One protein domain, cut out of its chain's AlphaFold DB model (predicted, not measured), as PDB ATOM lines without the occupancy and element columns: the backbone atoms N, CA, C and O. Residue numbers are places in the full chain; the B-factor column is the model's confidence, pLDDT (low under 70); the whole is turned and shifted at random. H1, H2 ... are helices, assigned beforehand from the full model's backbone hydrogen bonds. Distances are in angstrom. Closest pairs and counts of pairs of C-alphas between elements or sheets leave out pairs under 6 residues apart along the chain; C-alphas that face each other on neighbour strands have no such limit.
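AT A GLANCE: This is residues 12 to 41 and 52 to 94 of the 94 residues of an uncharacterized protein of Halomonas titanicae (UniProt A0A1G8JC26). A small head of three short crossed helices, H1, H2 and H3, sits by the first part of one long helix, H4, whose residues 78 to 93 stick out. The printed part has 73 residues with four named helices, H1 to H4 in order, and is all helix. It is loose, with a radius of gyration of the C-alphas of 14.7 A, spanning 48 by 23 by 20 A.

IN THESE COORDINATES: H1, residues 12 to 19, begins at C-alpha 12 (-58.482, 14.816, -15.749). H2 is residues 23 to 35, H3 residues 52 to 60. H4, residues 63 to 93, runs 45.3 A to C-alpha 93 (-40.435, 38.404, -2.664).

HOW THE PARTS SIT: H1 touches H4 with residues 69 to 73 of H4 alone, closest at C-alphas 14 and 73, 6.0 A. H2 touches H3, about perpendicular at 75 degrees, closest at C-alphas 30 and 56, 6.2 A. Every O i to N i+4 pair in H1, H2, H3 and H4 is within hydrogen-bond range.

THE WHOLE: Residues 42 to 51 are not printed; C-alphas 41 and 52 are 12.2 A apart. No printed residue is under pLDDT 70.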
ATOM      1  N   GLU A  12     -57.643  15.288 -14.640       97.75
ATOM      2  CA  GLU A  12     -58.482  14.816 -15.749       97.75
ATOM      3  C   GLU A  12     -57.686  14.802 -17.062       97.75
ATOM      4  O   GLU A  12     -57.610  13.768 -17.715       97.75
ATOM      5  N   SER A  13     -56.972  15.887 -17.383       97.69
ATOM      6  CA  SER A  13     -56.130  15.958 -18.586       97.69
ATOM      7  C   SER A  13     -54.995  14.923 -18.610       97.69
ATOM      8  O   SER A  13     -54.681  14.399 -19.676       97.69
ATOM      9  N   ILE A  14     -54.360  14.627 -17.470       97.81
ATOM     10  CA  ILE A  14     -53.322  13.582 -17.378       97.81
ATOM     11  C   ILE A  14     -53.939  12.195 -17.594       97.81
ATOM     12  O   ILE A  14     -53.382  11.372 -18.317       97.81
ATOM     13  N   THR A  15     -55.095  11.952 -16.976       97.75
ATOM     14  CA  THR A  15     -55.846  10.696 -17.095       97.75
ATOM     15  C   THR A  15     -56.258  10.446 -18.547       97.75
ATOM     16  O   THR A  15     -56.028   9.358 -19.071       97.75
ATOM     17  N   GLU A  16     -56.809  11.463 -19.217       97.44
ATOM     18  CA  GLU A  16     -57.180  11.413 -20.637       97.44
ATOM     19  C   GLU A  16     -55.972  11.126 -21.530       97.44
ATOM     20  O   GLU A  16     -56.041  10.228 -22.360       97.44
ATOM     21  N   ALA A  17     -54.839  11.802 -21.312       97.06
ATOM     22  CA  ALA A  17     -53.630  11.570 -22.101       97.06
ATOM     23  C   ALA A  17     -53.158  10.105 -22.034       97.06
ATOM     24  O   ALA A  17     -52.758   9.538 -23.048       97.06
ATOM     25  N   ILE A  18     -53.240   9.468 -20.863       97.31
ATOM     26  CA  ILE A  18     -52.867   8.055 -20.705       97.31
ATOM     27  C   ILE A  18     -53.873   7.135 -21.396       97.31
ATOM     28  O   ILE A  18     -53.457   6.186 -22.059       97.31
ATOM     29  N   HIS A  19     -55.171   7.429 -21.300       96.19
ATOM     30  CA  HIS A  19     -56.193   6.697 -22.052       96.19
ATOM     31  C   HIS A  19     -56.023   6.831 -23.571       96.19
ATOM     32  O   HIS A  19     -56.259   5.866 -24.294       96.19
ATOM     33  N   ASP A  20     -55.568   7.987 -24.047       95.88
ATOM     34  CA  ASP A  20     -55.275   8.235 -25.461       95.88
ATOM     35  C   ASP A  20     -53.940   7.608 -25.917       95.88
ATOM     36  O   ASP A  20     -53.593   7.666 -27.100       95.88
ATOM     37  N   GLY A  21     -53.189   6.990 -24.999       94.88
ATOM     38  CA  GLY A  21     -51.915   6.338 -25.289       94.88
ATOM     39  C   GLY A  21     -50.746   7.307 -25.457       94.88
ATOM     40  O   GLY A  21     -49.786   6.982 -26.160       94.88
ATOM     41  N   ASP A  22     -50.802   8.491 -24.835       97.38
ATOM     42  CA  ASP A  22     -49.685   9.436 -24.820       97.38
ATOM     43  C   ASP A  22     -48.417   8.759 -24.262       97.38
ATOM     44  O   ASP A  22     -48.410   8.321 -23.105       97.38
ATOM     45  N   PRO A  23     -47.320   8.674 -25.042       96.00
ATOM     46  CA  PRO A  23     -46.149   7.901 -24.642       96.00
ATOM     47  C   PRO A  23     -45.497   8.387 -23.345       96.00
ATOM     48  O   PRO A  23     -44.959   7.577 -22.590       96.00
ATOM     49  N   GLU A  24     -45.518   9.695 -23.079       95.88
ATOM     50  CA  GLU A  24     -44.898  10.263 -21.881       95.88
ATOM     51  C   GLU A  24     -45.739   9.970 -20.634       95.88
ATOM     52  O   GLU A  24     -45.198   9.533 -19.614       95.88
ATOM     53  N   GLY A  25     -47.056  10.172 -20.718       96.00
ATOM     54  CA  GLY A  25     -47.997   9.821 -19.658       96.00
ATOM     55  C   GLY A  25     -47.950   8.331 -19.325       96.00
ATOM     56  O   GLY A  25     -47.793   7.969 -18.156       96.00
ATOM     57  N   VAL A  26     -48.009   7.473 -20.349       97.81
ATOM     58  CA  VAL A  26     -47.946   6.011 -20.196       97.81
ATOM     59  C   VAL A  26     -46.639   5.591 -19.533       97.81
ATOM     60  O   VAL A  26     -46.668   4.808 -18.587       97.81
ATOM     61  N   ALA A  27     -45.495   6.133 -19.964       97.31
ATOM     62  CA  ALA A  27     -44.206   5.807 -19.359       97.31
ATOM     63  C   ALA A  27     -44.143   6.212 -17.878       97.31
ATOM     64  O   ALA A  27     -43.715   5.416 -17.043       97.31
ATOM     65  N   LYS A  28     -44.607   7.419 -17.533       97.56
ATOM     66  CA  LYS A  28     -44.627   7.908 -16.144       97.56
ATOM     67  C   LYS A  28     -45.518   7.057 -15.249       97.56
ATOM     68  O   LYS A  28     -45.115   6.706 -14.141       97.56
ATOM     69  N   PHE A  29     -46.713   6.718 -15.723       98.25
ATOM     70  CA  PHE A  29     -47.629   5.896 -14.944       98.25
ATOM     71  C   PHE A  29     -47.140   4.451 -14.834       98.25
ATOM     72  O   PHE A  29     -47.218   3.868 -13.758       98.25
ATOM     73  N   ALA A  30     -46.538   3.899 -15.890       97.75
ATOM     74  CA  ALA A  30     -45.896   2.591 -15.830       97.75
ATOM     75  C   ALA A  30     -44.775   2.535 -14.786       97.75
ATOM     76  O   ALA A  30     -44.690   1.560 -14.046       97.75
ATOM     77  N   THR A  31     -43.939   3.576 -14.696       98.19
ATOM     78  CA  THR A  31     -42.916   3.677 -13.645       98.19
ATOM     79  C   THR A  31     -43.547   3.667 -12.257       98.19
ATOM     80  O   THR A  31     -43.105   2.907 -11.406       98.19
ATOM     81  N   TYR A  32     -44.614   4.439 -12.041       97.81
ATOM     82  CA  TYR A  32     -45.338   4.409 -10.771       97.81
ATOM     83  C   TYR A  32     -45.890   3.012 -10.450       97.81
ATOM     84  O   TYR A  32     -45.720   2.523  -9.335       97.81
ATOM     85  N   LEU A  33     -46.513   2.346 -11.426       97.44
ATOM     86  CA  LEU A  33     -47.033   0.993 -11.243       97.44
ATOM     87  C   LEU A  33     -45.923  -0.019 -10.931       97.44
ATOM     88  O   LEU A  33     -46.149  -0.931 -10.143       97.44
ATOM     89  N   ASP A  34     -44.736   0.127 -11.517       97.06
ATOM     90  CA  ASP A  34     -43.574  -0.712 -11.198       97.06
ATOM     91  C   ASP A  34     -43.102  -0.479  -9.754       97.06
ATOM     92  O   ASP A  34     -42.909  -1.430  -8.997       97.06
ATOM     93  N   GLU A  35     -43.022   0.785  -9.328       96.69
ATOM     94  CA  GLU A  35     -42.620   1.175  -7.971       96.69
ATOM     95  C   GLU A  35     -43.565   0.637  -6.887       96.69
ATOM     96  O   GLU A  35     -43.109   0.242  -5.810       96.69
ATOM     97  N   VAL A  36     -44.873   0.598  -7.160       95.25
ATOM     98  CA  VAL A  36     -45.871   0.040  -6.229       95.25
ATOM     99  C   VAL A  36     -46.112  -1.463  -6.424       95.25
ATOM    100  O   VAL A  36     -46.859  -2.059  -5.651       95.25
ATOM    101  N   GLY A  37     -45.450  -2.090  -7.403       94.00
ATOM    102  CA  GLY A  37     -45.520  -3.532  -7.666       94.00
ATOM    103  C   GLY A  37     -46.762  -4.004  -8.434       94.00
ATOM    104  O   GLY A  37     -47.038  -5.203  -8.454       94.00
ATOM    105  N   ASP A  38     -47.488  -3.094  -9.081       94.94
ATOM    106  CA  ASP A  38     -48.762  -3.356  -9.761       94.94
ATOM    107  C   ASP A  38     -48.659  -3.434 -11.293       94.94
ATOM    108  O   ASP A  38     -49.639  -3.817 -11.934       94.94
ATOM    109  N   LEU A  39     -47.513  -3.116 -11.911       93.00
ATOM    110  CA  LEU A  39     -47.406  -2.962 -13.377       93.00
ATOM    111  C   LEU A  39     -47.916  -4.172 -14.174       93.00
ATOM    112  O   LEU A  39     -48.648  -4.007 -15.143       93.00
ATOM    113  N   ALA A  40     -47.575  -5.390 -13.757       91.69
ATOM    114  CA  ALA A  40     -48.016  -6.617 -14.424       91.69
ATOM    115  C   ALA A  40     -49.242  -7.273 -13.761       91.69
ATOM    116  O   ALA A  40     -49.625  -8.373 -14.147       91.69
ATOM    117  N   SER A  41     -49.863  -6.633 -12.765       91.00
ATOM    118  CA  SER A  41     -50.912  -7.250 -11.930       91.00
ATOM    119  C   SER A  41     -52.187  -7.618 -12.696       91.00
ATOM    120  O   SER A  41     -52.895  -8.545 -12.306       91.00
ATOM    121  N   VAL A  52     -44.949  -2.433 -22.370       94.56
ATOM    122  CA  VAL A  52     -45.357  -1.664 -21.183       94.56
ATOM    123  C   VAL A  52     -46.692  -0.949 -21.413       94.56
ATOM    124  O   VAL A  52     -47.512  -0.886 -20.504       94.56
ATOM    125  N   ALA A  53     -46.932  -0.450 -22.629       95.31
ATOM    126  CA  ALA A  53     -48.200   0.181 -22.975       95.31
ATOM    127  C   ALA A  53     -49.365  -0.814 -22.879       95.31
ATOM    128  O   ALA A  53     -50.402  -0.460 -22.332       95.31
ATOM    129  N   ASP A  54     -49.166  -2.064 -23.310       95.44
ATOM    130  CA  ASP A  54     -50.189  -3.112 -23.187       95.44
ATOM    131  C   ASP A  54     -50.506  -3.425 -21.717       95.44
ATOM    132  O   ASP A  54     -51.663  -3.615 -21.356       95.44
ATOM    133  N   MET A  55     -49.485  -3.451 -20.853       96.00
ATOM    134  CA  MET A  55     -49.666  -3.683 -19.414       96.00
ATOM    135  C   MET A  55     -50.448  -2.544 -18.753       96.00
ATOM    136  O   MET A  55     -51.375  -2.792 -17.982       96.00
ATOM    137  N   VAL A  56     -50.094  -1.295 -19.074       97.19
ATOM    138  CA  VAL A  56     -50.810  -0.114 -18.577       97.19
ATOM    139  C   VAL A  56     -52.251  -0.112 -19.077       97.19
ATOM    140  O   VAL A  56     -53.154   0.067 -18.263       97.19
ATOM    141  N   ASP A  57     -52.480  -0.361 -20.371       96.56
ATOM    142  CA  ASP A  57     -53.824  -0.423 -20.955       96.56
ATOM    143  C   ASP A  57     -54.679  -1.493 -20.260       96.56
ATOM    144  O   ASP A  57     -55.775  -1.208 -19.776       96.56
ATOM    145  N   ALA A  58     -54.140  -2.704 -20.089       95.19
ATOM    146  CA  ALA A  58     -54.823  -3.777 -19.371       95.19
ATOM    147  C   ALA A  58     -55.167  -3.385 -17.921       95.19
ATOM    148  O   ALA A  58     -56.274  -3.653 -17.447       95.19
ATOM    149  N   TYR A  59     -54.252  -2.710 -17.218       95.75
ATOM    150  CA  TYR A  59     -54.479  -2.262 -15.843       95.75
ATOM    151  C   TYR A  59     -55.627  -1.244 -15.755       95.75
ATOM    152  O   TYR A  59     -56.551  -1.414 -14.947       95.75
ATOM    153  N   ILE A  60     -55.620  -0.219 -16.616       96.62
ATOM    154  CA  ILE A  60     -56.601   0.882 -16.604       96.62
ATOM    155  C   ILE A  60     -57.965   0.502 -17.204       96.62
ATOM    156  O   ILE A  60     -58.913   1.282 -17.124       96.62
ATOM    157  N   GLN A  61     -58.117  -0.703 -17.761       95.25
ATOM    158  CA  GLN A  61     -59.433  -1.243 -18.119       95.25
ATOM    159  C   GLN A  61     -60.243  -1.700 -16.894       95.25
ATOM    160  O   GLN A  61     -61.471  -1.788 -16.956       95.25
ATOM    161  N   SER A  62     -59.589  -1.956 -15.755       94.31
ATOM    162  CA  SER A  62     -60.260  -2.327 -14.505       94.31
ATOM    163  C   SER A  62     -60.747  -1.103 -13.714       94.31
ATOM    164  O   SER A  62     -60.114  -0.050 -13.719       94.31
ATOM    165  N   LEU A  63     -61.837  -1.246 -12.945       94.69
ATOM    166  CA  LEU A  63     -62.326  -0.171 -12.061       94.69
ATOM    167  C   LEU A  63     -61.278   0.262 -11.022       94.69
ATOM    168  O   LEU A  63     -61.174   1.444 -10.695       94.69
ATOM    169  N   SER A  64     -60.510  -0.692 -10.489       93.19
ATOM    170  CA  SER A  64     -59.404  -0.415  -9.569       93.19
ATOM    171  C   SER A  64     -58.297   0.382 -10.250       93.19
ATOM    172  O   SER A  64     -57.832   1.362  -9.673       93.19
ATOM    173  N   GLY A  65     -57.932   0.015 -11.479       95.94
ATOM    174  CA  GLY A  65     -56.896   0.704 -12.238       95.94
ATOM    175  C   GLY A  65     -57.299   2.116 -12.644       95.94
ATOM    176  O   GLY A  65     -56.506   3.034 -12.474       95.94
ATOM    177  N   GLN A  66     -58.551   2.330 -13.063       96.56
ATOM    178  CA  GLN A  66     -59.079   3.675 -13.349       96.56
ATOM    179  C   GLN A  66     -59.037   4.576 -12.115       96.56
ATOM    180  O   GLN A  66     -58.648   5.741 -12.193       96.56
ATOM    181  N   ARG A  67     -59.411   4.031 -10.952       96.62
ATOM    182  CA  ARG A  67     -59.348   4.776  -9.696       96.62
ATOM    183  C   ARG A  67     -57.909   5.107  -9.314       96.62
ATOM    184  O   ARG A  67     -57.648   6.238  -8.922       96.62
ATOM    185  N   MET A  68     -56.997   4.144  -9.431       96.88
ATOM    186  CA  MET A  68     -55.579   4.353  -9.140       96.88
ATOM    187  C   MET A  68     -54.968   5.408 -10.065       96.88
ATOM    188  O   MET A  68     -54.316   6.328  -9.585       96.88
ATOM    189  N   LEU A  69     -55.235   5.313 -11.370       98.06
ATOM    190  CA  LEU A  69     -54.793   6.291 -12.361       98.06
ATOM    191  C   LEU A  69     -55.249   7.701 -11.985       98.06
ATOM    192  O   LEU A  69     -54.437   8.623 -11.977       98.06
ATOM    193  N   TYR A  70     -56.523   7.867 -11.629       97.75
ATOM    194  CA  TYR A  70     -57.049   9.174 -11.251       97.75
ATOM    195  C   TYR A  70     -56.419   9.726  -9.961       97.75
ATOM    196  O   TYR A  70     -56.067  10.904  -9.912       97.75
ATOM    197  N   GLU A  71     -56.257   8.902  -8.919       97.69
ATOM    198  CA  GLU A  71     -55.613   9.343  -7.669       97.69
ATOM    199  C   GLU A  71     -54.143   9.718  -7.905       97.69
ATOM    200  O   GLU A  71     -53.712  10.796  -7.504       97.69
ATOM    201  N   TRP A  72     -53.400   8.899  -8.652       98.31
ATOM    202  CA  TRP A  72     -52.028   9.218  -9.044       98.31
ATOM    203  C   TRP A  72     -51.951  10.516  -9.864       98.31
ATOM    204  O   TRP A  72     -51.139  11.395  -9.574       98.31
ATOM    205  N   ALA A  73     -52.827  10.687 -10.858       98.25
ATOM    206  CA  ALA A  73     -52.870  11.892 -11.686       98.25
ATOM    207  C   ALA A  73     -53.166  13.146 -10.849       98.25
ATOM    208  O   ALA A  73     -52.628  14.226 -11.114       98.25
ATOM    209  N   LYS A  74     -53.997  13.003  -9.814       98.19
ATOM    210  CA  LYS A  74     -54.290  14.064  -8.859       98.19
ATOM    211  C   LYS A  74     -53.075  14.408  -8.002       98.19
ATOM    212  O   LYS A  74     -52.785  15.594  -7.873       98.19
ATOM    213  N   ASP A  75     -52.336  13.427  -7.497       98.00
ATOM    214  CA  ASP A  75     -51.107  13.670  -6.730       98.00
ATOM    215  C   ASP A  75     -50.062  14.432  -7.563       98.00
ATOM    216  O   ASP A  75     -49.469  15.410  -7.095       98.00
ATOM    217  N   ILE A  76     -49.897  14.062  -8.839       97.81
ATOM    218  CA  ILE A  76     -49.033  14.789  -9.780       97.81
ATOM    219  C   ILE A  76     -49.525  16.227  -9.982       97.81
ATOM    220  O   ILE A  76     -48.740  17.171  -9.872       97.81
ATOM    221  N   ALA A  77     -50.820  16.417 -10.239       97.44
ATOM    222  CA  ALA A  77     -51.407  17.741 -10.425       97.44
ATOM    223  C   ALA A  77     -51.272  18.630  -9.172       97.44
ATOM    224  O   ALA A  77     -51.062  19.841  -9.283       97.44
ATOM    225  N   GLU A  78     -51.378  18.049  -7.976       97.69
ATOM    226  CA  GLU A  78     -51.166  18.750  -6.710       97.69
ATOM    227  C   GLU A  78     -49.714  19.196  -6.540       97.69
ATOM    228  O   GLU A  78     -49.477  20.352  -6.173       97.69
ATOM    229  N   ALA A  79     -48.757  18.321  -6.855       96.25
ATOM    230  CA  ALA A  79     -47.333  18.638  -6.811       96.25
ATOM    231  C   ALA A  79     -46.955  19.732  -7.825       96.25
ATOM    232  O   ALA A  79     -46.241  20.676  -7.482       96.25
ATOM    233  N   GLU A  80     -47.469  19.660  -9.056       95.31
ATOM    234  CA  GLU A  80     -47.276  20.703 -10.070       95.31
ATOM    235  C   GLU A  80     -47.853  22.051  -9.612       95.31
ATOM    236  O   GLU A  80     -47.185  23.083  -9.709       95.31
ATOM    237  N   GLN A  81     -49.079  22.055  -9.076       95.19
ATOM    238  CA  GLN A  81     -49.729  23.279  -8.609       95.19
ATOM    239  C   GLN A  81     -48.980  23.911  -7.429       95.19
ATOM    240  O   GLN A  81     -48.892  25.137  -7.369       95.19
ATOM    241  N   LEU A  82     -48.435  23.100  -6.517       94.81
ATOM    242  CA  LEU A  82     -47.618  23.586  -5.404       94.81
ATOM    243  C   LEU A  82     -46.352  24.286  -5.910       94.81
ATOM    244  O   LEU A  82     -46.087  25.417  -5.511       94.81
ATOM    245  N   ARG A  83     -45.629  23.670  -6.852       94.06
ATOM    246  CA  ARG A  83     -44.421  24.266  -7.445       94.06
ATOM    247  C   ARG A  83     -44.699  25.613  -8.109       94.06
ATOM    248  O   ARG A  83     -43.946  26.560  -7.929       94.06
ATOM    249  N   VAL A  84     -45.813  25.729  -8.836       93.31
ATOM    250  CA  VAL A  84     -46.230  27.007  -9.443       93.31
ATOM    251  C   VAL A  84     -46.482  28.079  -8.378       93.31
ATOM    252  O   VAL A  84     -46.136  29.243  -8.577       93.31
ATOM    253  N   GLU A  85     -47.098  27.707  -7.255       92.62
ATOM    254  CA  GLU A  85     -47.374  28.623  -6.143       92.62
ATOM    255  C   GLU A  85     -46.080  29.077  -5.443       92.62
ATOM    256  O   GLU A  85     -45.953  30.262  -5.124       92.62
ATOM    257  N   GLU A  86     -45.111  28.177  -5.268       93.38
ATOM    258  CA  GLU A  86     -43.778  28.476  -4.725       93.38
ATOM    259  C   GLU A  86     -43.002  29.442  -5.638       93.38
ATOM    260  O   GLU A  86     -42.588  30.512  -5.185       93.38
ATOM    261  N   ASP A  87     -42.932  29.158  -6.942       93.88
ATOM    262  CA  ASP A  87     -42.265  30.017  -7.935       93.88
ATOM    263  C   ASP A  87     -42.898  31.423  -8.025       93.88
ATOM    264  O   ASP A  87     -42.245  32.428  -8.332       93.88
ATOM    265  N   GLU A  88     -44.212  31.533  -7.822       93.00
ATOM    266  CA  GLU A  88     -44.894  32.827  -7.738       93.00
ATOM    267  C   GLU A  88     -44.573  33.578  -6.445       93.00
ATOM    268  O   GLU A  88     -44.431  34.803  -6.479       93.00
ATOM    269  N   ALA A  89     -44.481  32.875  -5.315       92.94
ATOM    270  CA  ALA A  89     -44.147  33.479  -4.033       92.94
ATOM    271  C   ALA A  89     -42.722  34.044  -4.047       92.94
ATOM    272  O   ALA A  89     -42.524  35.195  -3.656       92.94
ATOM    273  N   GLU A  90     -41.760  33.287  -4.576       93.50
ATOM    274  CA  GLU A  90     -40.371  33.728  -4.729       93.50
ATOM    275  C   GLU A  90     -40.266  34.973  -5.616       93.50
ATOM    276  O   GLU A  90     -39.650  35.965  -5.226       93.50
ATOM    277  N   ARG A  91     -40.951  34.988  -6.769       92.88
ATOM    278  CA  ARG A  91     -40.965  36.155  -7.670       92.88
ATOM    279  C   ARG A  91     -41.610  37.400  -7.068       92.88
ATOM    280  O   ARG A  91     -41.299  38.498  -7.509       92.88
ATOM    281  N   ARG A  92     -42.534  37.251  -6.116       89.25
ATOM    282  CA  ARG A  92     -43.138  38.389  -5.400       89.25
ATOM    283  C   ARG A  92     -42.261  38.898  -4.256       89.25
ATOM    284  O   ARG A  92     -42.480  40.018  -3.805       89.25
ATOM    285  N   ALA A  93     -41.344  38.070  -3.757       88.94
ATOM    286  CA  ALA A  93     -40.435  38.404  -2.664       88.94
ATOM    287  C   ALA A  93     -39.090  38.991  -3.139       88.94
ATOM    288  O   ALA A  93     -38.381  39.577  -2.320       88.94
ATOM    289  N   ALA A  94     -38.751  38.822  -4.424       80.62
ATOM    290  CA  ALA A  94     -37.582  39.398  -5.098       80.62
ATOM    291  C   ALA A  94     -37.847  40.821  -5.622       80.62
ATOM    292  O   ALA A  94     -36.901  41.639  -5.565       80.62
TER     293      ALA A  94